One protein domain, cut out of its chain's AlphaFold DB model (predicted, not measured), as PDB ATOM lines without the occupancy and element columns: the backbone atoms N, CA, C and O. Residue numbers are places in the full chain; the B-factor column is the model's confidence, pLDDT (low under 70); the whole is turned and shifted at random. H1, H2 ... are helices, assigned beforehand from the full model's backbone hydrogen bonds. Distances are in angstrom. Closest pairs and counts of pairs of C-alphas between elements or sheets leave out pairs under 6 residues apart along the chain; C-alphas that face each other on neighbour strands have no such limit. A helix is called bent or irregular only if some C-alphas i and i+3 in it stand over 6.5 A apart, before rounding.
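AT A GLANCE: This is residues 8 to 147 of the 573 residues of an uncharacterized protein of Acetobacter sp. KACC 21233 (UniProt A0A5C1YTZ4). Two small helical lobes stand side by side along the longest axis. In the first, H1, H2 and H4 form a loose three-helix bundle with H5 crossing H4 and short H3 at the turn between H2 and H4; in the second, H6, H7 and H9 make a triangular bundle, with short H8 at the turn between H7 and H9. The lobes come near each other where H4 and H7 run almost antiparallel. The printed part has 140 residues with nine named helices, H1 to H9 in order, and no named strand: the class is all helix. It is compact, with a radius of gyration of the C-alphas of 15.6 A and spans of 46 by 33 by 26 A.

HOW THE PARTS SIT: H1, residues 8 to 18, and H2, residues 29 to 41, form a helical hairpin: they touch, closest at the C-alphas of Leu 11 and Arg 36, 6.4 A, at a shallow tilt of 24 degrees, opposite ways. H2 is the hub, touching three helices. H3, residues 43 to 47, only just touches H2, only at the corner, with the C-alphas of Leu 39 and Leu 45 6.0 A apart. H4, residues 49 to 65, touches H2 through Leu 32 and Leu 58, closest C-alphas 7.7 A apart, at a shallow tilt of 23 degrees, opposite ways. H4 is irregular, with C-alphas 60 and 63 7.6 A apart, and has a kink of 28 degrees near residue 59. H5, residues 76 to 86, touches H4, closest at the C-alphas of Ala 56 and Leu 82, 4.5 A, and is about perpendicular, only just, at 71 degrees. H6, residues 95 to 103, and H7, residues 110 to 124, form a second helical hairpin, closest at the C-alphas of Leu 97 and Ser 120, 6.1 A, with a tilt of 38 degrees, only just steep. H4 and H7 are close but not clearly touching, with the C-alphas of Gln 50 and Leu 121 7.8 A apart. H8, residues 128 to 131, is close to H7 but not clearly touching, with the C-alphas of Ala 123 and Gln 131 5.7 A apart. H9, residues 134 to 147, touches H6 at the C-alphas of Leu 97 and Ala 140, 5.9 A, and H7 at those of Ile 116 and Leu 143, 6.6 A. Every O i to N i+4 pair is within hydrogen-bond range in H1, H2, H5, H7 and H9; H4 has 11 of 13, H6 4 of 5 and H3 0 of 1, with 2 of 2 O i to N i+3 pairs, while H8 is too short for an O i to N i+4 pair.

IN THESE COORDINATES: H1 begins at C-alpha 8 (-108.035, -41.433, -8.304). H4 is 22.9 A long, H7 21.0 A, H9 19.6 A and H2 18.1 A. H9 ends at C-alpha 147 (-95.142, -35.466, 22.132).

THE WHOLE: The two C-alphas farthest apart, those of Pro 22 and Ala 129, are 47.5 A apart. The printed part has no cut and no long link. Confidence is under 70 at residues 46 to 47, 49, 69 and 75 to 81.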
ATOM      1  N   SER A   8    -107.346 -42.548  -7.643       75.44
ATOM      2  CA  SER A   8    -108.035 -41.433  -8.304       75.44
ATOM      3  C   SER A   8    -109.509 -41.336  -7.897       75.44
ATOM      4  O   SER A   8    -109.936 -40.269  -7.472       75.44
ATOM      5  N   SER A   9    -110.269 -42.437  -7.892       73.00
ATOM      6  CA  SER A   9    -111.669 -42.407  -7.432       73.00
ATOM      7  C   SER A   9    -111.833 -42.096  -5.946       73.00
ATOM      8  O   SER A   9    -112.819 -41.478  -5.555       73.00
ATOM      9  N   VAL A  10    -110.870 -42.508  -5.115       77.81
ATOM     10  CA  VAL A  10    -110.876 -42.214  -3.679       77.81
ATOM     11  C   VAL A  10    -110.681 -40.715  -3.482       77.81
ATOM     12  O   VAL A  10    -111.456 -40.085  -2.767       77.81
ATOM     13  N   LEU A  11    -109.709 -40.125  -4.180       83.56
ATOM     14  CA  LEU A  11    -109.491 -38.681  -4.198       83.56
ATOM     15  C   LEU A  11    -110.697 -37.916  -4.780       83.56
ATOM     16  O   LEU A  11    -111.083 -36.890  -4.228       83.56
ATOM     17  N   ASP A  12    -111.336 -38.416  -5.839       82.31
ATOM     18  CA  ASP A  12    -112.527 -37.792  -6.432       82.31
ATOM     19  C   ASP A  12    -113.758 -37.874  -5.515       82.31
ATOM     20  O   ASP A  12    -114.508 -36.903  -5.409       82.31
ATOM     21  N   ALA A  13    -113.955 -38.986  -4.797       79.69
ATOM     22  CA  ALA A  13    -115.024 -39.139  -3.810       79.69
ATOM     23  C   ALA A  13    -114.819 -38.212  -2.601       79.69
ATOM     24  O   ALA A  13    -115.757 -37.538  -2.168       79.69
ATOM     25  N   LEU A  14    -113.581 -38.117  -2.100       82.75
ATOM     26  CA  LEU A  14    -113.202 -37.144  -1.074       82.75
ATOM     27  C   LEU A  14    -113.433 -35.706  -1.572       82.75
ATOM     28  O   LEU A  14    -113.981 -34.887  -0.837       82.75
ATOM     29  N   HIS A  15    -113.091 -35.398  -2.828       85.06
ATOM     30  CA  HIS A  15    -113.262 -34.056  -3.392       85.06
ATOM     31  C   HIS A  15    -114.748 -33.711  -3.544       85.06
ATOM     32  O   HIS A  15    -115.178 -32.638  -3.128       85.06
ATOM     33  N   ALA A  16    -115.568 -34.645  -4.030       83.38
ATOM     34  CA  ALA A  16    -117.018 -34.484  -4.099       83.38
ATOM     35  C   ALA A  16    -117.668 -34.270  -2.717       83.38
ATOM     36  O   ALA A  16    -118.607 -33.481  -2.609       83.38
ATOM     37  N   GLN A  17    -117.169 -34.923  -1.659       81.44
ATOM     38  CA  GLN A  17    -117.620 -34.680  -0.281       81.44
ATOM     39  C   GLN A  17    -117.169 -33.302   0.231       81.44
ATOM     40  O   GLN A  17    -117.942 -32.589   0.863       81.44
ATOM     41  N   GLN A  18    -115.938 -32.890  -0.065       83.62
ATOM     42  CA  GLN A  18    -115.400 -31.597   0.355       83.62
ATOM     43  C   GLN A  18    -116.070 -30.408  -0.349       83.62
ATOM     44  O   GLN A  18    -116.268 -29.366   0.274       83.62
ATOM     45  N   GLN A  19    -116.510 -30.566  -1.602       84.19
ATOM     46  CA  GLN A  19    -117.299 -29.539  -2.291       84.19
ATOM     47  C   GLN A  19    -118.658 -29.261  -1.612       84.19
ATOM     48  O   GLN A  19    -119.232 -28.195  -1.833       84.19
ATOM     49  N   GLN A  20    -119.153 -30.160  -0.749       81.31
ATOM     50  CA  GLN A  20    -120.378 -29.963   0.047       81.31
ATOM     51  C   GLN A  20    -120.149 -29.097   1.301       81.31
ATOM     52  O   GLN A  20    -121.110 -28.596   1.881       81.31
ATOM     53  N   VAL A  21    -118.893 -28.906   1.717       81.19
ATOM     54  CA  VAL A  21    -118.507 -28.051   2.851       81.19
ATOM     55  C   VAL A  21    -118.391 -26.590   2.375       81.19
ATOM     56  O   VAL A  21    -117.882 -26.358   1.268       81.19
ATOM     57  N   PRO A  22    -118.829 -25.582   3.161       80.62
ATOM     58  CA  PRO A  22    -118.634 -24.167   2.837       80.62
ATOM     59  C   PRO A  22    -117.158 -23.825   2.598       80.62
ATOM     60  O   PRO A  22    -116.288 -24.282   3.333       80.62
ATOM     61  N   ALA A  23    -116.855 -22.987   1.600       73.88
ATOM     62  CA  ALA A  23    -115.472 -22.738   1.165       73.88
ATOM     63  C   ALA A  23    -114.521 -22.251   2.283       73.88
ATOM     64  O   ALA A  23    -113.347 -22.604   2.281       73.88
ATOM     65  N   GLY A  24    -115.026 -21.501   3.272       72.94
ATOM     66  CA  GLY A  24    -114.241 -21.054   4.434       72.94
ATOM     67  C   GLY A  24    -113.887 -22.150   5.452       72.94
ATOM     68  O   GLY A  24    -113.088 -21.902   6.348       72.94
ATOM     69  N   GLU A  25    -114.458 -23.351   5.326       73.44
ATOM     70  CA  GLU A  25    -114.336 -24.459   6.288       73.44
ATOM     71  C   GLU A  25    -113.559 -25.668   5.714       73.44
ATOM     72  O   GLU A  25    -113.273 -26.629   6.429       73.44
ATOM     73  N   ARG A  26    -113.157 -25.622   4.432       79.94
ATOM     74  CA  ARG A  26    -112.495 -26.717   3.691       79.94
ATOM     75  C   ARG A  26    -111.006 -26.890   4.028       79.94
ATOM     76  O   ARG A  26    -110.134 -26.771   3.167       79.94
ATOM     77  N   GLY A  27    -110.687 -27.249   5.269       77.75
ATOM     78  CA  GLY A  27    -109.306 -27.365   5.779       77.75
ATOM     79  C   GLY A  27    -108.378 -28.417   5.128       77.75
ATOM     80  O   GLY A  27    -107.246 -28.578   5.592       77.75
ATOM     81  N   LEU A  28    -108.823 -29.118   4.074       82.12
ATOM     82  CA  LEU A  28    -108.065 -30.126   3.311       82.12
ATOM     83  C   LEU A  28    -108.020 -29.877   1.785       82.12
ATOM     84  O   LEU A  28    -107.471 -30.707   1.063       82.12
ATOM     85  N   GLU A  29    -108.588 -28.785   1.259       83.56
ATOM     86  CA  GLU A  29    -108.784 -28.619  -0.199       83.56
ATOM     87  C   GLU A  29    -107.474 -28.557  -0.988       83.56
ATOM     88  O   GLU A  29    -107.312 -29.245  -1.995       83.56
ATOM     89  N   LYS A  30    -106.479 -27.839  -0.462       83.25
ATOM     90  CA  LYS A  30    -105.150 -27.737  -1.075       83.25
ATOM     91  C   LYS A  30    -104.400 -29.077  -1.136       83.25
ATOM     92  O   LYS A  30    -103.753 -29.363  -2.135       83.25
ATOM     93  N   GLU A  31    -104.466 -29.885  -0.075       83.31
ATOM     94  CA  GLU A  31    -103.763 -31.179   0.001       83.31
ATOM     95  C   GLU A  31    -104.416 -32.227  -0.901       83.31
ATOM     96  O   GLU A  31    -103.733 -33.004  -1.567       83.31
ATOM     97  N   LEU A  32    -105.748 -32.210  -0.957       85.69
ATOM     98  CA  LEU A  32    -106.526 -33.087  -1.815       85.69
ATOM     99  C   LEU A  32    -106.302 -32.771  -3.300       85.69
ATOM    100  O   LEU A  32    -106.106 -33.690  -4.093       85.69
ATOM    101  N   GLU A  33    -106.263 -31.488  -3.669       85.44
ATOM    102  CA  GLU A  33    -106.005 -31.086  -5.052       85.44
ATOM    103  C   GLU A  33    -104.537 -31.291  -5.464       85.44
ATOM    104  O   GLU A  33    -104.295 -31.715  -6.590       85.44
ATOM    105  N   GLU A  34    -103.555 -31.128  -4.560       87.50
ATOM    106  CA  GLU A  34    -102.157 -31.509  -4.848       87.50
ATOM    107  C   GLU A  34    -102.046 -33.010  -5.172       87.50
ATOM    108  O   GLU A  34    -101.386 -33.391  -6.141       87.50
ATOM    109  N   LEU A  35    -102.708 -33.878  -4.397       85.69
ATOM    110  CA  LEU A  35    -102.696 -35.323  -4.648       85.69
ATOM    111  C   LEU A  35    -103.419 -35.691  -5.955       85.69
ATOM    112  O   LEU A  35    -102.920 -36.538  -6.698       85.69
ATOM    113  N   ARG A  36    -104.539 -35.030  -6.285       86.94
ATOM    114  CA  ARG A  36    -105.240 -35.215  -7.571       86.94
ATOM    115  C   ARG A  36    -104.390 -34.757  -8.750       86.94
ATOM    116  O   ARG A  36    -104.224 -35.519  -9.698       86.94
ATOM    117  N   GLN A  37    -103.795 -33.567  -8.676       88.00
ATOM    118  CA  GLN A  37    -102.940 -33.030  -9.733       88.00
ATOM    119  C   GLN A  37    -101.695 -33.902  -9.953       88.00
ATOM    120  O   GLN A  37    -101.339 -34.181 -11.099       88.00
ATOM    121  N   ARG A  38    -101.064 -34.397  -8.876       83.50
ATOM    122  CA  ARG A  38     -99.957 -35.370  -8.953       83.50
ATOM    123  C   ARG A  38    -100.363 -36.632  -9.711       83.50
ATOM    124  O   ARG A  38     -99.684 -36.987 -10.663       83.50
ATOM    125  N   LEU A  39    -101.477 -37.265  -9.338       82.25
ATOM    126  CA  LEU A  39    -101.929 -38.518  -9.954       82.25
ATOM    127  C   LEU A  39    -102.438 -38.347 -11.398       82.25
ATOM    128  O   LEU A  39    -102.351 -39.272 -12.199       82.25
ATOM    129  N   GLN A  40    -102.942 -37.160 -11.752       82.50
ATOM    130  CA  GLN A  40    -103.254 -36.796 -13.141       82.50
ATOM    131  C   GLN A  40    -101.989 -36.560 -13.982       82.50
ATOM    132  O   GLN A  40    -101.994 -36.842 -15.178       82.50
ATOM    133  N   THR A  41    -100.920 -36.040 -13.370       84.62
ATOM    134  CA  THR A  41     -99.629 -35.788 -14.035       84.62
ATOM    135  C   THR A  41     -98.832 -37.081 -14.217       84.62
ATOM    136  O   THR A  41     -98.219 -37.282 -15.262       84.62
ATOM    137  N   ASP A  42     -98.860 -37.959 -13.216       78.56
ATOM    138  CA  ASP A  42     -98.191 -39.257 -13.215       78.56
ATOM    139  C   ASP A  42     -99.129 -40.348 -12.657       78.56
ATOM    140  O   ASP A  42     -99.217 -40.543 -11.439       78.56
ATOM    141  N   PRO A  43     -99.819 -41.094 -13.540       75.94
ATOM    142  CA  PRO A  43    -100.670 -42.213 -13.142       75.94
ATOM    143  C   PRO A  43     -99.918 -43.381 -12.488       75.94
ATOM    144  O   PRO A  43    -100.552 -44.218 -11.845       75.94
ATOM    145  N   SER A  44     -98.586 -43.474 -12.619       71.81
ATOM    146  CA  SER A  44     -97.819 -44.566 -12.000       71.81
ATOM    147  C   SER A  44     -97.795 -44.467 -10.468       71.81
ATOM    148  O   SER A  44     -97.712 -45.497  -9.792       71.81
ATOM    149  N   LEU A  45     -98.009 -43.258  -9.924       73.25
ATOM    150  CA  LEU A  45     -98.150 -42.982  -8.491       73.25
ATOM    151  C   LEU A  45     -99.310 -43.733  -7.822       73.25
ATOM    152  O   LEU A  45     -99.323 -43.849  -6.599       73.25
ATOM    153  N   GLU A  46    -100.250 -44.306  -8.583       69.12
ATOM    154  CA  GLU A  46    -101.252 -45.221  -8.025       69.12
ATOM    155  C   GLU A  46    -100.614 -46.450  -7.344       69.12
ATOM    156  O   GLU A  46    -101.180 -47.000  -6.402       69.12
ATOM    157  N   ASN A  47     -99.409 -46.842  -7.771       64.12
ATOM    158  CA  ASN A  47     -98.641 -47.933  -7.172       64.12
ATOM    159  C   ASN A  47     -97.528 -47.444  -6.226       64.12
ATOM    160  O   ASN A  47     -96.829 -48.279  -5.650       64.12
ATOM    161  N   ASP A  48     -97.343 -46.129  -6.040       72.88
ATOM    162  CA  ASP A  48     -96.311 -45.609  -5.138       72.88
ATOM    163  C   ASP A  48     -96.737 -45.767  -3.662       72.88
ATOM    164  O   ASP A  48     -97.719 -45.150  -3.223       72.88
ATOM    165  N   PRO A  49     -95.983 -46.526  -2.842       65.94
ATOM    166  CA  PRO A  49     -96.254 -46.637  -1.415       65.94
ATOM    167  C   PRO A  49     -96.187 -45.295  -0.664       65.94
ATOM    168  O   PRO A  49     -96.903 -45.136   0.327       65.94
ATOM    169  N   GLN A  50     -95.382 -44.307  -1.089       76.56
ATOM    170  CA  GLN A  50     -95.362 -42.989  -0.434       76.56
ATOM    171  C   GLN A  50     -96.622 -42.169  -0.751       76.56
ATOM    172  O   GLN A  50     -97.210 -41.583   0.161       76.56
ATOM    173  N   PHE A  51     -97.084 -42.161  -2.002       81.12
ATOM    174  CA  PHE A  51     -98.352 -41.559  -2.413       81.12
ATOM    175  C   PHE A  51     -99.542 -42.192  -1.673       81.12
ATOM    176  O   PHE A  51    -100.349 -41.475  -1.074       81.12
ATOM    177  N   CYS A  52     -99.581 -43.527  -1.581       74.88
ATOM    178  CA  CYS A  52    -100.565 -44.253  -0.771       74.88
ATOM    179  C   CYS A  52    -100.524 -43.842   0.716       74.88
ATOM    180  O   CYS A  52    -101.572 -43.694   1.346       74.88
ATOM    181  N   THR A  53     -99.331 -43.602   1.273       80.31
ATOM    182  CA  THR A  53     -99.159 -43.172   2.676       80.31
ATOM    183  C   THR A  53     -99.742 -41.770   2.902       80.31
ATOM    184  O   THR A  53    -100.396 -41.520   3.913       80.31
ATOM    185  N   ARG A  54     -99.587 -40.857   1.933       83.06
ATOM    186  CA  ARG A  54    -100.175 -39.506   1.993       83.06
ATOM    187  C   ARG A  54    -101.704 -39.536   1.915       83.06
ATOM    188  O   ARG A  54    -102.356 -38.833   2.684       83.06
ATOM    189  N   LEU A  55    -102.283 -40.379   1.054       83.50
ATOM    190  CA  LEU A  55    -103.737 -40.588   1.007       83.50
ATOM    191  C   LEU A  55    -104.270 -41.182   2.322       83.50
ATOM    192  O   LEU A  55    -105.320 -40.769   2.815       83.50
ATOM    193  N   ALA A  56    -103.533 -42.120   2.918       83.38
ATOM    194  CA  ALA A  56    -103.876 -42.711   4.206       83.38
ATOM    195  C   ALA A  56    -103.931 -41.668   5.338       83.38
ATOM    196  O   ALA A  56    -104.888 -41.653   6.115       83.38
ATOM    197  N   TRP A  57    -102.973 -40.736   5.385       87.44
ATOM    198  CA  TRP A  57    -103.010 -39.597   6.312       87.44
ATOM    199  C   TRP A  57    -104.177 -38.646   6.052       87.44
ATOM    200  O   TRP A  57    -104.804 -38.198   7.008       87.44
ATOM    201  N   LEU A  58    -104.525 -38.385   4.789       87.31
ATOM    202  CA  LEU A  58    -105.679 -37.547   4.442       87.31
ATOM    203  C   LEU A  58    -107.000 -38.136   4.978       87.31
ATOM    204  O   LEU A  58    -107.863 -37.399   5.453       87.31
ATOM    205  N   VAL A  59    -107.136 -39.467   4.957       85.50
ATOM    206  CA  VAL A  59    -108.286 -40.204   5.516       85.50
ATOM    207  C   VAL A  59    -108.249 -40.285   7.049       85.50
ATOM    208  O   VAL A  59    -109.303 -40.232   7.684       85.50
ATOM    209  N   GLN A  60    -107.061 -40.374   7.658       84.75
ATOM    210  CA  GLN A  60    -106.869 -40.309   9.115       84.75
ATOM    211  C   GLN A  60    -107.259 -38.928   9.675       84.75
ATOM    212  O   GLN A  60    -107.972 -38.840  10.671       84.75
ATOM    213  N   ASP A  61    -106.835 -37.858   9.002       84.00
ATOM    214  CA  ASP A  61    -107.070 -36.459   9.380       84.00
ATOM    215  C   ASP A  61    -108.506 -35.979   9.119       84.00
ATOM    216  O   ASP A  61    -108.935 -34.959   9.673       84.00
ATOM    217  N   TRP A  62    -109.244 -36.680   8.253       85.00
ATOM    218  CA  TRP A  62    -110.508 -36.213   7.685       85.00
ATOM    219  C   TRP A  62    -111.529 -35.699   8.717       85.00
ATOM    220  O   TRP A  62    -112.036 -34.591   8.513       85.00
ATOM    221  N   PRO A  63    -111.801 -36.379   9.853       82.25
ATOM    222  CA  PRO A  63    -112.778 -35.890  10.833       82.25
ATOM    223  C   PRO A  63    -112.374 -34.565  11.494       82.25
ATOM    224  O   PRO A  63    -113.237 -33.784  11.885       82.25
ATOM    225  N   ALA A  64    -111.068 -34.299  11.606       80.44
ATOM    226  CA  ALA A  64    -110.515 -33.137  12.299       80.44
ATOM    227  C   ALA A  64    -110.180 -31.954  11.371       80.44
ATOM    228  O   ALA A  64    -109.974 -30.839  11.861       80.44
ATOM    229  N   ARG A  65    -110.078 -32.189  10.051       80.44
ATOM    230  CA  ARG A  65    -109.599 -31.193   9.070       80.44
ATOM    231  C   ARG A  65    -110.513 -30.960   7.860       80.44
ATOM    232  O   ARG A  65    -110.358 -29.935   7.208       80.44
ATOM    233  N   SER A  66    -111.472 -31.839   7.554       79.88
ATOM    234  CA  SER A  66    -112.347 -31.685   6.370       79.88
ATOM    235  C   SER A  66    -113.380 -30.552   6.460       79.88
ATOM    236  O   SER A  66    -113.953 -30.187   5.439       79.88
ATOM    237  N   GLY A  67    -113.660 -30.050   7.668       74.81
ATOM    238  CA  GLY A  67    -114.793 -29.162   7.967       74.81
ATOM    239  C   GLY A  67    -116.112 -29.905   8.228       74.81
ATOM    240  O   GLY A  67    -116.945 -29.421   8.982       74.81
ATOM    241  N   ALA A  68    -116.277 -31.130   7.715       72.12
ATOM    242  CA  ALA A  68    -117.517 -31.899   7.852       72.12
ATOM    243  C   ALA A  68    -117.750 -32.509   9.253       72.12
ATOM    244  O   ALA A  68    -118.848 -32.984   9.535       72.12
ATOM    245  N   GLY A  69    -116.722 -32.575  10.112       67.56
ATOM    246  CA  GLY A  69    -116.798 -33.169  11.461       67.56
ATOM    247  C   GLY A  69    -117.110 -34.675  11.501       67.56
ATOM    248  O   GLY A  69    -117.338 -35.236  12.570       67.56
ATOM    249  N   GLN A  70    -117.141 -35.332  10.341       72.44
ATOM    250  CA  GLN A  70    -117.524 -36.729  10.152       72.44
ATOM    251  C   GLN A  70    -116.414 -37.504   9.437       72.44
ATOM    252  O   GLN A  70    -115.472 -36.929   8.888       72.44
ATOM    253  N   LEU A  71    -116.526 -38.831   9.440       72.06
ATOM    254  CA  LEU A  71    -115.654 -39.714   8.667       72.06
ATOM    255  C   LEU A  71    -115.899 -39.534   7.150       72.06
ATOM    256  O   LEU A  71    -116.982 -39.097   6.745       72.06
ATOM    257  N   PRO A  72    -114.909 -39.838   6.293       77.94
ATOM    258  CA  PRO A  72    -115.087 -39.722   4.854       77.94
ATOM    259  C   PRO A  72    -116.057 -40.793   4.341       77.94
ATOM    260  O   PRO A  72    -116.071 -41.914   4.848       77.94
ATOM    261  N   ALA A  73    -116.839 -40.464   3.312       72.56
ATOM    262  CA  ALA A  73    -117.876 -41.317   2.721       72.56
ATOM    263  C   ALA A  73    -117.297 -42.430   1.816       72.56
ATOM    264  O   ALA A  73    -117.760 -42.668   0.701       72.56
ATOM    265  N   LEU A  74    -116.250 -43.099   2.298       73.00
ATOM    266  CA  LEU A  74    -115.566 -44.204   1.635       73.00
ATOM    267  C   LEU A  74    -116.150 -45.557   2.077       73.00
ATOM    268  O   LEU A  74    -116.731 -45.657   3.160       73.00
ATOM    269  N   PRO A  75    -115.955 -46.639   1.299       69.19
ATOM    270  CA  PRO A  75    -116.252 -47.990   1.760       69.19
ATOM    271  C   PRO A  75    -115.526 -48.277   3.092       69.19
ATOM    272  O   PRO A  75    -114.300 -48.131   3.136       69.19
ATOM    273  N   PRO A  76    -116.214 -48.740   4.160       57.53
ATOM    274  CA  PRO A  76    -115.605 -48.908   5.487       57.53
ATOM    275  C   PRO A  76    -114.357 -49.804   5.506       57.53
ATOM    276  O   PRO A  76    -113.473 -49.637   6.341       57.53
ATOM    277  N   LEU A  77    -114.254 -50.737   4.553       48.94
ATOM    278  CA  LEU A  77    -113.082 -51.593   4.381       48.94
ATOM    279  C   LEU A  77    -111.843 -50.825   3.897       48.94
ATOM    280  O   LEU A  77    -110.760 -51.006   4.452       48.94
ATOM    281  N   LEU A  78    -112.014 -49.983   2.873       62.91
ATOM    282  CA  LEU A  78    -110.961 -49.118   2.342       62.91
ATOM    283  C   LEU A  78    -110.536 -48.119   3.415       62.91
ATOM    284  O   LEU A  78    -109.347 -47.934   3.645       62.91
ATOM    285  N   GLN A  79    -111.511 -47.524   4.101       67.75
ATOM    286  CA  GLN A  79    -111.271 -46.600   5.199       67.75
ATOM    287  C   GLN A  79    -110.429 -47.248   6.310       67.75
ATOM    288  O   GLN A  79    -109.419 -46.675   6.704       67.75
ATOM    289  N   ALA A  80    -110.789 -48.451   6.771       65.00
ATOM    290  CA  ALA A  80    -110.019 -49.177   7.782       65.00
ATOM    291  C   ALA A  80    -108.612 -49.568   7.287       65.00
ATOM    292  O   ALA A  80    -107.648 -49.481   8.043       65.00
ATOM    293  N   GLY A  81    -108.478 -49.968   6.016       64.56
ATOM    294  CA  GLY A  81    -107.181 -50.266   5.399       64.56
ATOM    295  C   GLY A  81    -106.269 -49.040   5.324       64.56
ATOM    296  O   GLY A  81    -105.112 -49.111   5.730       64.56
ATOM    297  N   LEU A  82    -106.805 -47.898   4.888       73.69
ATOM    298  CA  LEU A  82    -106.091 -46.622   4.864       73.69
ATOM    299  C   LEU A  82    -105.758 -46.140   6.281       73.69
ATOM    300  O   LEU A  82    -104.625 -45.749   6.516       73.69
ATOM    301  N   GLN A  83    -106.667 -46.240   7.255       76.31
ATOM    302  CA  GLN A  83    -106.379 -45.889   8.654       76.31
ATOM    303  C   GLN A  83    -105.262 -46.751   9.263       76.31
ATOM    304  O   GLN A  83    -104.405 -46.222   9.967       76.31
ATOM    305  N   GLN A  84    -105.219 -48.052   8.957       70.62
ATOM    306  CA  GLN A  84    -104.103 -48.916   9.347       70.62
ATOM    307  C   GLN A  84    -102.799 -48.469   8.664       70.62
ATOM    308  O   GLN A  84    -101.789 -48.269   9.342       70.62
ATOM    309  N   PHE A  85    -102.832 -48.244   7.345       72.75
ATOM    310  CA  PHE A  85    -101.668 -47.814   6.562       72.75
ATOM    311  C   PHE A  85    -101.136 -46.438   6.993       72.75
ATOM    312  O   PHE A  85     -99.936 -46.198   6.939       72.75
ATOM    313  N   ALA A  86    -101.995 -45.558   7.513       78.50
ATOM    314  CA  ALA A  86    -101.635 -44.228   8.006       78.50
ATOM    315  C   ALA A  86    -100.610 -44.277   9.159       78.50
ATOM    316  O   ALA A  86     -99.797 -43.364   9.319       78.50
ATOM    317  N   THR A  87    -100.609 -45.366   9.937       79.12
ATOM    318  CA  THR A  87     -99.651 -45.605  11.032       79.12
ATOM    319  C   THR A  87     -98.318 -46.214  10.571       79.12
ATOM    320  O   THR A  87     -97.391 -46.334  11.371       79.12
ATOM    321  N   THR A  88     -98.191 -46.580   9.291       75.06
ATOM    322  CA  THR A  88     -97.017 -47.255   8.720       75.06
ATOM    323  C   THR A  88     -96.392 -46.432   7.599       75.06
ATOM    324  O   THR A  88     -97.082 -46.034   6.671       75.06
ATOM    325  N   VAL A  89     -95.074 -46.224   7.631       80.69
ATOM    326  CA  VAL A  89     -94.349 -45.539   6.544       80.69
ATOM    327  C   VAL A  89     -93.424 -46.549   5.852       80.69
ATOM    328  O   VAL A  89     -92.471 -47.017   6.479       80.69
ATOM    329  N   PRO A  90     -93.681 -46.933   4.587       75.00
ATOM    330  CA  PRO A  90     -92.908 -47.970   3.900       75.00
ATOM    331  C   PRO A  90     -91.431 -47.597   3.718       75.00
ATOM    332  O   PRO A  90     -91.087 -46.695   2.949       75.00
ATOM    333  N   GLY A  91     -90.551 -48.334   4.402       74.44
ATOM    334  CA  GLY A  91     -89.107 -48.081   4.480       74.44
ATOM    335  C   GLY A  91     -88.634 -47.478   5.807       74.44
ATOM    336  O   GLY A  91     -87.432 -47.333   5.991       74.44
ATOM    337  N   LEU A  92     -89.532 -47.137   6.738       81.62
ATOM    338  CA  LEU A  92     -89.160 -46.619   8.057       81.62
ATOM    339  C   LEU A  92     -88.794 -47.754   9.023       81.62
ATOM    340  O   LEU A  92     -89.671 -48.448   9.539       81.62
ATOM    341  N   GLU A  93     -87.505 -47.896   9.318       83.75
ATOM    342  CA  GLU A  93     -86.973 -48.861  10.286       83.75
ATOM    343  C   GLU A  93     -86.671 -48.228  11.653       83.75
ATOM    344  O   GLU A  93     -86.711 -48.923  12.668       83.75
ATOM    345  N   ASN A  94     -86.433 -46.908  11.714       84.06
ATOM    346  CA  ASN A  94     -86.154 -46.198  12.969       84.06
ATOM    347  C   ASN A  94     -87.284 -46.418  14.009       84.06
ATOM    348  O   ASN A  94     -88.413 -45.957  13.795       84.06
ATOM    349  N   PRO A  95     -87.018 -47.091  15.148       82.06
ATOM    350  CA  PRO A  95     -88.073 -47.558  16.046       82.06
ATOM    351  C   PRO A  95     -88.805 -46.410  16.749       82.06
ATOM    352  O   PRO A  95     -90.018 -46.497  16.938       82.06
ATOM    353  N   THR A  96     -88.099 -45.324  17.078       83.25
ATOM    354  CA  THR A  96     -88.666 -44.130  17.719       83.25
ATOM    355  C   THR A  96     -89.648 -43.424  16.785       83.25
ATOM    356  O   THR A  96     -90.768 -43.118  17.187       83.25
ATOM    357  N   LEU A  97     -89.286 -43.241  15.511       82.88
ATOM    358  CA  LEU A  97     -90.187 -42.649  14.517       82.88
ATOM    359  C   LEU A  97     -91.400 -43.549  14.232       82.88
ATOM    360  O   LEU A  97     -92.513 -43.036  14.148       82.88
ATOM    361  N   ARG A  98     -91.244 -44.884  14.181       85.12
ATOM    362  CA  ARG A  98     -92.406 -45.797  14.094       85.12
ATOM    363  C   ARG A  98     -93.340 -45.666  15.304       85.12
ATOM    364  O   ARG A  98     -94.555 -45.651  15.132       85.12
ATOM    365  N   ALA A  99     -92.787 -45.555  16.514       84.19
ATOM    366  CA  ALA A  99     -93.569 -45.385  17.740       84.19
ATOM    367  C   ALA A  99     -94.279 -44.019  17.813       84.19
ATOM    368  O   ALA A  99     -95.348 -43.918  18.407       84.19
ATOM    369  N   LEU A 100     -93.724 -42.974  17.196       85.19
ATOM    370  CA  LEU A 100     -94.404 -41.685  17.027       85.19
ATOM    371  C   LEU A 100     -95.497 -41.753  15.950       85.19
ATOM    372  O   LEU A 100     -96.583 -41.212  16.149       85.19
ATOM    373  N   MET A 101     -95.256 -42.462  14.843       86.88
ATOM    374  CA  MET A 101     -96.234 -42.638  13.763       86.88
ATOM    375  C   MET A 101     -97.535 -43.300  14.236       86.88
ATOM    376  O   MET A 101     -98.612 -42.833  13.863       86.88
ATOM    377  N   THR A 102     -97.474 -44.316  15.104       85.62
ATOM    378  CA  THR A 102     -98.682 -44.940  15.681       85.62
ATOM    379  C   THR A 102     -99.462 -44.005  16.614       85.62
ATOM    380  O   THR A 102    -100.678 -44.136  16.720       85.62
ATOM    381  N   GLN A 103     -98.801 -43.023  17.237       83.88
ATOM    382  CA  GLN A 103     -99.432 -42.025  18.113       83.88
ATOM    383  C   GLN A 103    -100.069 -40.848  17.349       83.88
ATOM    384  O   GLN A 103    -100.866 -40.107  17.926       83.88
ATOM    385  N   THR A 104     -99.794 -40.675  16.048       84.00
ATOM    386  CA  THR A 104    -100.347 -39.556  15.246       84.00
ATOM    387  C   THR A 104    -101.877 -39.483  15.238       84.00
ATOM    388  O   THR A 104    -102.424 -38.406  15.041       84.00
ATOM    389  N   ALA A 105    -102.577 -40.596  15.487       76.88
ATOM    390  CA  ALA A 105    -104.040 -40.643  15.556       76.88
ATOM    391  C   ALA A 105    -104.636 -40.008  16.829       76.88
ATOM    392  O   ALA A 105    -105.828 -39.712  16.850       76.88
ATOM    393  N   THR A 106    -103.837 -39.816  17.885       79.44
ATOM    394  CA  THR A 106    -104.294 -39.317  19.197       79.44
ATOM    395  C   THR A 106    -103.671 -37.977  19.599       79.44
ATOM    396  O   THR A 106    -104.042 -37.418  20.629       79.44
ATOM    397  N   LEU A 107    -102.724 -37.449  18.817       81.56
ATOM    398  CA  LEU A 107    -102.062 -36.171  19.089       81.56
ATOM    399  C   LEU A 107    -102.930 -34.977  18.661       81.56
ATOM    400  O   LEU A 107    -103.393 -34.901  17.525       81.56
ATOM    401  N   ALA A 108    -103.094 -34.004  19.562       76.25
ATOM    402  CA  ALA A 108    -103.837 -32.769  19.293       76.25
ATOM    403  C   ALA A 108    -102.992 -31.666  18.616       76.25
ATOM    404  O   ALA A 108    -103.550 -30.810  17.926       76.25
ATOM    405  N   ASP A 109    -101.660 -31.669  18.786       80.75
ATOM    406  CA  ASP A 109    -100.761 -30.732  18.092       80.75
ATOM    407  C   ASP A 109    -100.634 -31.126  16.609       80.75
ATOM    408  O   ASP A 109     -99.898 -32.039  16.228       80.75
ATOM    409  N   ARG A 110    -101.359 -30.388  15.762       76.44
ATOM    410  CA  ARG A 110    -101.379 -30.545  14.301       76.44
ATOM    411  C   ARG A 110    -100.016 -30.280  13.656       76.44
ATOM    412  O   ARG A 110     -99.693 -30.921  12.658       76.44
ATOM    413  N   ALA A 111     -99.217 -29.365  14.211       80.00
ATOM    414  CA  ALA A 111     -97.875 -29.090  13.709       80.00
ATOM    415  C   ALA A 111     -96.952 -30.273  14.022       80.00
ATOM    416  O   ALA A 111     -96.301 -30.786  13.119       80.00
ATOM    417  N   LEU A 112     -96.985 -30.790  15.255       84.62
ATOM    418  CA  LEU A 112     -96.229 -31.988  15.636       84.62
ATOM    419  C   LEU A 112     -96.602 -33.217  14.794       84.62
ATOM    420  O   LEU A 112     -95.709 -33.947  14.375       84.62
ATOM    421  N   VAL A 113     -97.888 -33.446  14.505       85.88
ATOM    422  CA  VAL A 113     -98.312 -34.545  13.615       85.88
ATOM    423  C   VAL A 113     -97.731 -34.378  12.207       85.88
ATOM    424  O   VAL A 113     -97.242 -35.352  11.630       85.88
ATOM    425  N   SER A 114     -97.723 -33.155  11.666       83.19
ATOM    426  CA  SER A 114     -97.073 -32.849  10.386       83.19
ATOM    427  C   SER A 114     -95.559 -33.090  10.438       83.19
ATOM    428  O   SER A 114     -95.012 -33.735   9.544       83.19
ATOM    429  N   ASP A 115     -94.885 -32.636  11.497       81.38
ATOM    430  CA  ASP A 115     -93.439 -32.789  11.678       81.38
ATOM    431  C   ASP A 115     -93.034 -34.272  11.806       81.38
ATOM    432  O   ASP A 115     -92.107 -34.720  11.130       81.38
ATOM    433  N   ILE A 116     -93.772 -35.066  12.600       85.44
ATOM    434  CA  ILE A 116     -93.578 -36.521  12.741       85.44
ATOM    435  C   ILE A 116     -93.693 -37.211  11.381       85.44
ATOM    436  O   ILE A 116     -92.822 -38.004  11.015       85.44
ATOM    437  N   ARG A 117     -94.743 -36.901  10.613       87.25
ATOM    438  CA  ARG A 117     -94.991 -37.476   9.284       87.25
ATOM    439  C   ARG A 117     -93.912 -37.082   8.270       87.25
ATOM    440  O   ARG A 117     -93.421 -37.939   7.534       87.25
ATOM    441  N   ALA A 118     -93.495 -35.816   8.261       84.62
ATOM    442  CA  ALA A 118     -92.458 -35.308   7.367       84.62
ATOM    443  C   ALA A 118     -91.085 -35.940   7.650       84.62
ATOM    444  O   ALA A 118     -90.449 -36.459   6.730       84.62
ATOM    445  N   VAL A 119     -90.655 -35.972   8.917       83.75
ATOM    446  CA  VAL A 119     -89.397 -36.619   9.331       83.75
ATOM    447  C   VAL A 119     -89.449 -38.129   9.086       83.75
ATOM    448  O   VAL A 119     -88.457 -38.709   8.653       83.75
ATOM    449  N   SER A 120     -90.608 -38.768   9.266       84.44
ATOM    450  CA  SER A 120     -90.787 -40.198   8.976       84.44
ATOM    451  C   SER A 120     -90.645 -40.532   7.489       84.44
ATOM    452  O   SER A 120     -90.004 -41.528   7.159       84.44
ATOM    453  N   LEU A 121     -91.169 -39.704   6.574       81.94
ATOM    454  CA  LEU A 121     -90.935 -39.877   5.130       81.94
ATOM    455  C   LEU A 121     -89.478 -39.613   4.733       81.94
ATOM    456  O   LEU A 121     -88.939 -40.339   3.902       81.94
ATOM    457  N   GLN A 122     -88.829 -38.608   5.331       82.00
ATOM    458  CA  GLN A 122     -87.410 -38.328   5.086       82.00
ATOM    459  C   GLN A 122     -86.522 -39.483   5.570       82.00
ATOM    460  O   GLN A 122     -85.654 -39.934   4.831       82.00
ATOM    461  N   ALA A 123     -86.779 -40.018   6.767       81.94
ATOM    462  CA  ALA A 123     -86.081 -41.190   7.284       81.94
ATOM    463  C   ALA A 123     -86.336 -42.438   6.421       81.94
ATOM    464  O   ALA A 123     -85.387 -43.134   6.081       81.94
ATOM    465  N   ALA A 124     -87.576 -42.682   5.984       81.00
ATOM    466  CA  ALA A 124     -87.920 -43.810   5.109       81.00
ATOM    467  C   ALA A 124     -87.320 -43.730   3.688       81.00
ATOM    468  O   ALA A 124     -87.358 -44.721   2.958       81.00
ATOM    469  N   ALA A 125     -86.784 -42.570   3.288       79.38
ATOM    470  CA  ALA A 125     -86.023 -42.388   2.052       79.38
ATOM    471  C   ALA A 125     -84.504 -42.605   2.231       79.38
ATOM    472  O   ALA A 125     -83.771 -42.630   1.243       79.38
ATOM    473  N   LEU A 126     -84.016 -42.768   3.468       79.25
ATOM    474  CA  LEU A 126     -82.614 -43.059   3.768       79.25
ATOM    475  C   LEU A 126     -82.368 -44.576   3.884       79.25
ATOM    476  O   LEU A 126     -83.222 -45.293   4.414       79.25
ATOM    477  N   PRO A 127     -81.183 -45.082   3.486       79.12
ATOM    478  CA  PRO A 127     -80.788 -46.465   3.753       79.12
ATOM    479  C   PRO A 127     -80.846 -46.799   5.256       79.12
ATOM    480  O   PRO A 127     -80.506 -45.932   6.067       79.12
ATOM    481  N   PRO A 128     -81.176 -48.042   5.661       76.62
ATOM    482  CA  PRO A 128     -81.346 -48.423   7.070       76.62
ATOM    483  C   PRO A 128     -80.209 -47.992   8.008       76.62
ATOM    484  O   PRO A 128     -80.450 -47.409   9.064       76.62
ATOM    485  N   ALA A 129     -78.952 -48.165   7.581       76.25
ATOM    486  CA  ALA A 129     -77.775 -47.752   8.348       76.25
ATOM    487  C   ALA A 129     -77.712 -46.233   8.630       76.25
ATOM    488  O   ALA A 129     -77.135 -45.817   9.631       76.25
ATOM    489  N   MET A 130     -78.326 -45.401   7.782       79.62
ATOM    490  CA  MET A 130     -78.426 -43.949   7.975       79.62
ATOM    491  C   MET A 130     -79.646 -43.542   8.816       79.62
ATOM    492  O   MET A 130     -79.615 -42.486   9.444       79.62
ATOM    493  N   GLN A 131     -80.685 -44.381   8.915       80.44
ATOM    494  CA  GLN A 131     -81.844 -44.138   9.792       80.44
ATOM    495  C   GLN A 131     -81.515 -44.281  11.287       80.44
ATOM    496  O   GLN A 131     -82.206 -43.709  12.133       80.44
ATOM    497  N   ALA A 132     -80.446 -45.012  11.610       76.62
ATOM    498  CA  ALA A 132     -79.821 -45.039  12.933       76.62
ATOM    499  C   ALA A 132     -78.812 -43.888  13.151       76.62
ATOM    500  O   ALA A 132     -78.225 -43.779  14.225       76.62
ATOM    501  N   GLY A 133     -78.590 -43.030  12.148       77.69
ATOM    502  CA  GLY A 133     -77.644 -41.921  12.220       77.69
ATOM    503  C   GLY A 133     -78.080 -40.824  13.194       77.69
ATOM    504  O   GLY A 133     -79.267 -40.521  13.331       77.69
ATOM    505  N   MET A 134     -77.096 -40.173  13.824       74.81
ATOM    506  CA  MET A 134     -77.288 -39.190  14.902       74.81
ATOM    507  C   MET A 134     -78.275 -38.059  14.554       74.81
ATOM    508  O   MET A 134     -79.041 -37.636  15.411       74.81
ATOM    509  N   MET A 135     -78.314 -37.610  13.292       76.25
ATOM    510  CA  MET A 135     -79.271 -36.595  12.817       76.25
ATOM    511  C   MET A 135     -80.732 -37.071  12.891       76.25
ATOM    512  O   MET A 135     -81.610 -36.312  13.295       76.25
ATOM    513  N   VAL A 136     -80.998 -38.329  12.521       78.06
ATOM    514  CA  VAL A 136     -82.349 -38.917  12.533       78.06
ATOM    515  C   VAL A 136     -82.777 -39.236  13.966       78.06
ATOM    516  O   VAL A 136     -83.930 -39.008  14.325       78.06
ATOM    517  N   GLN A 137     -81.844 -39.693  14.810       79.94
ATOM    518  CA  GLN A 137     -82.097 -39.897  16.240       79.94
ATOM    519  C   GLN A 137     -82.404 -38.576  16.959       79.94
ATOM    520  O   GLN A 137     -83.449 -38.482  17.595       79.94
ATOM    521  N   ALA A 138     -81.593 -37.529  16.775       76.94
ATOM    522  CA  ALA A 138     -81.835 -36.218  17.382       76.94
ATOM    523  C   ALA A 138     -83.183 -35.604  16.951       76.94
ATOM    524  O   ALA A 138     -83.898 -35.032  17.775       76.94
ATOM    525  N   ALA A 139     -83.575 -35.763  15.681       79.31
ATOM    526  CA  ALA A 139     -84.901 -35.355  15.213       79.31
ATOM    527  C   ALA A 139     -86.024 -36.160  15.899       79.31
ATOM    528  O   ALA A 139     -86.997 -35.579  16.382       79.31
ATOM    529  N   ALA A 140     -85.880 -37.484  16.005       81.44
ATOM    530  CA  ALA A 140     -86.855 -38.343  16.676       81.44
ATOM    531  C   ALA A 140     -86.977 -38.043  18.185       81.44
ATOM    532  O   ALA A 140     -88.081 -38.061  18.728       81.44
ATOM    533  N   GLU A 141     -85.875 -37.716  18.862       83.06
ATOM    534  CA  GLU A 141     -85.849 -37.306  20.273       83.06
ATOM    535  C   GLU A 141     -86.531 -35.949  20.495       83.06
ATOM    536  O   GLU A 141     -87.323 -35.807  21.430       83.06
ATOM    537  N   GLN A 142     -86.314 -34.966  19.614       83.75
ATOM    538  CA  GLN A 142     -87.017 -33.675  19.669       83.75
ATOM    539  C   GLN A 142     -88.532 -33.835  19.472       83.75
ATOM    540  O   GLN A 142     -89.319 -33.233  20.207       83.75
ATOM    541  N   LEU A 143     -88.953 -34.684  18.529       85.75
ATOM    542  CA  LEU A 143     -90.368 -35.002  18.308       85.75
ATOM    543  C   LEU A 143     -90.976 -35.766  19.493       85.75
ATOM    544  O   LEU A 143     -92.084 -35.447  19.917       85.75
ATOM    545  N   THR A 144     -90.236 -36.711  20.083       84.94
ATOM    546  CA  THR A 144     -90.652 -37.441  21.296       84.94
ATOM    547  C   THR A 144     -90.804 -36.501  22.490       84.94
ATOM    548  O   THR A 144     -91.791 -36.578  23.218       84.94
ATOM    549  N   THR A 145     -89.874 -35.557  22.652       84.38
ATOM    550  CA  THR A 145     -89.933 -34.534  23.705       84.38
ATOM    551  C   THR A 145     -91.182 -33.667  23.551       84.38
ATOM    552  O   THR A 145     -91.908 -33.475  24.521       84.38
ATOM    553  N   ARG A 146     -91.495 -33.209  22.328       79.31
ATOM    554  CA  ARG A 146     -92.731 -32.456  22.056       79.31
ATOM    555  C   ARG A 146     -94.000 -33.286  22.269       79.31
ATOM    556  O   ARG A 146     -94.964 -32.749  22.801       79.31
ATOM    557  N   ALA A 147     -94.002 -34.569  21.910       78.62
ATOM    558  CA  ALA A 147     -95.142 -35.466  22.132       78.62
ATOM    559  C   ALA A 147     -95.427 -35.724  23.623       78.62
ATOM    560  O   ALA A 147     -96.572 -35.969  23.994       78.62
TER     561      ALA A 147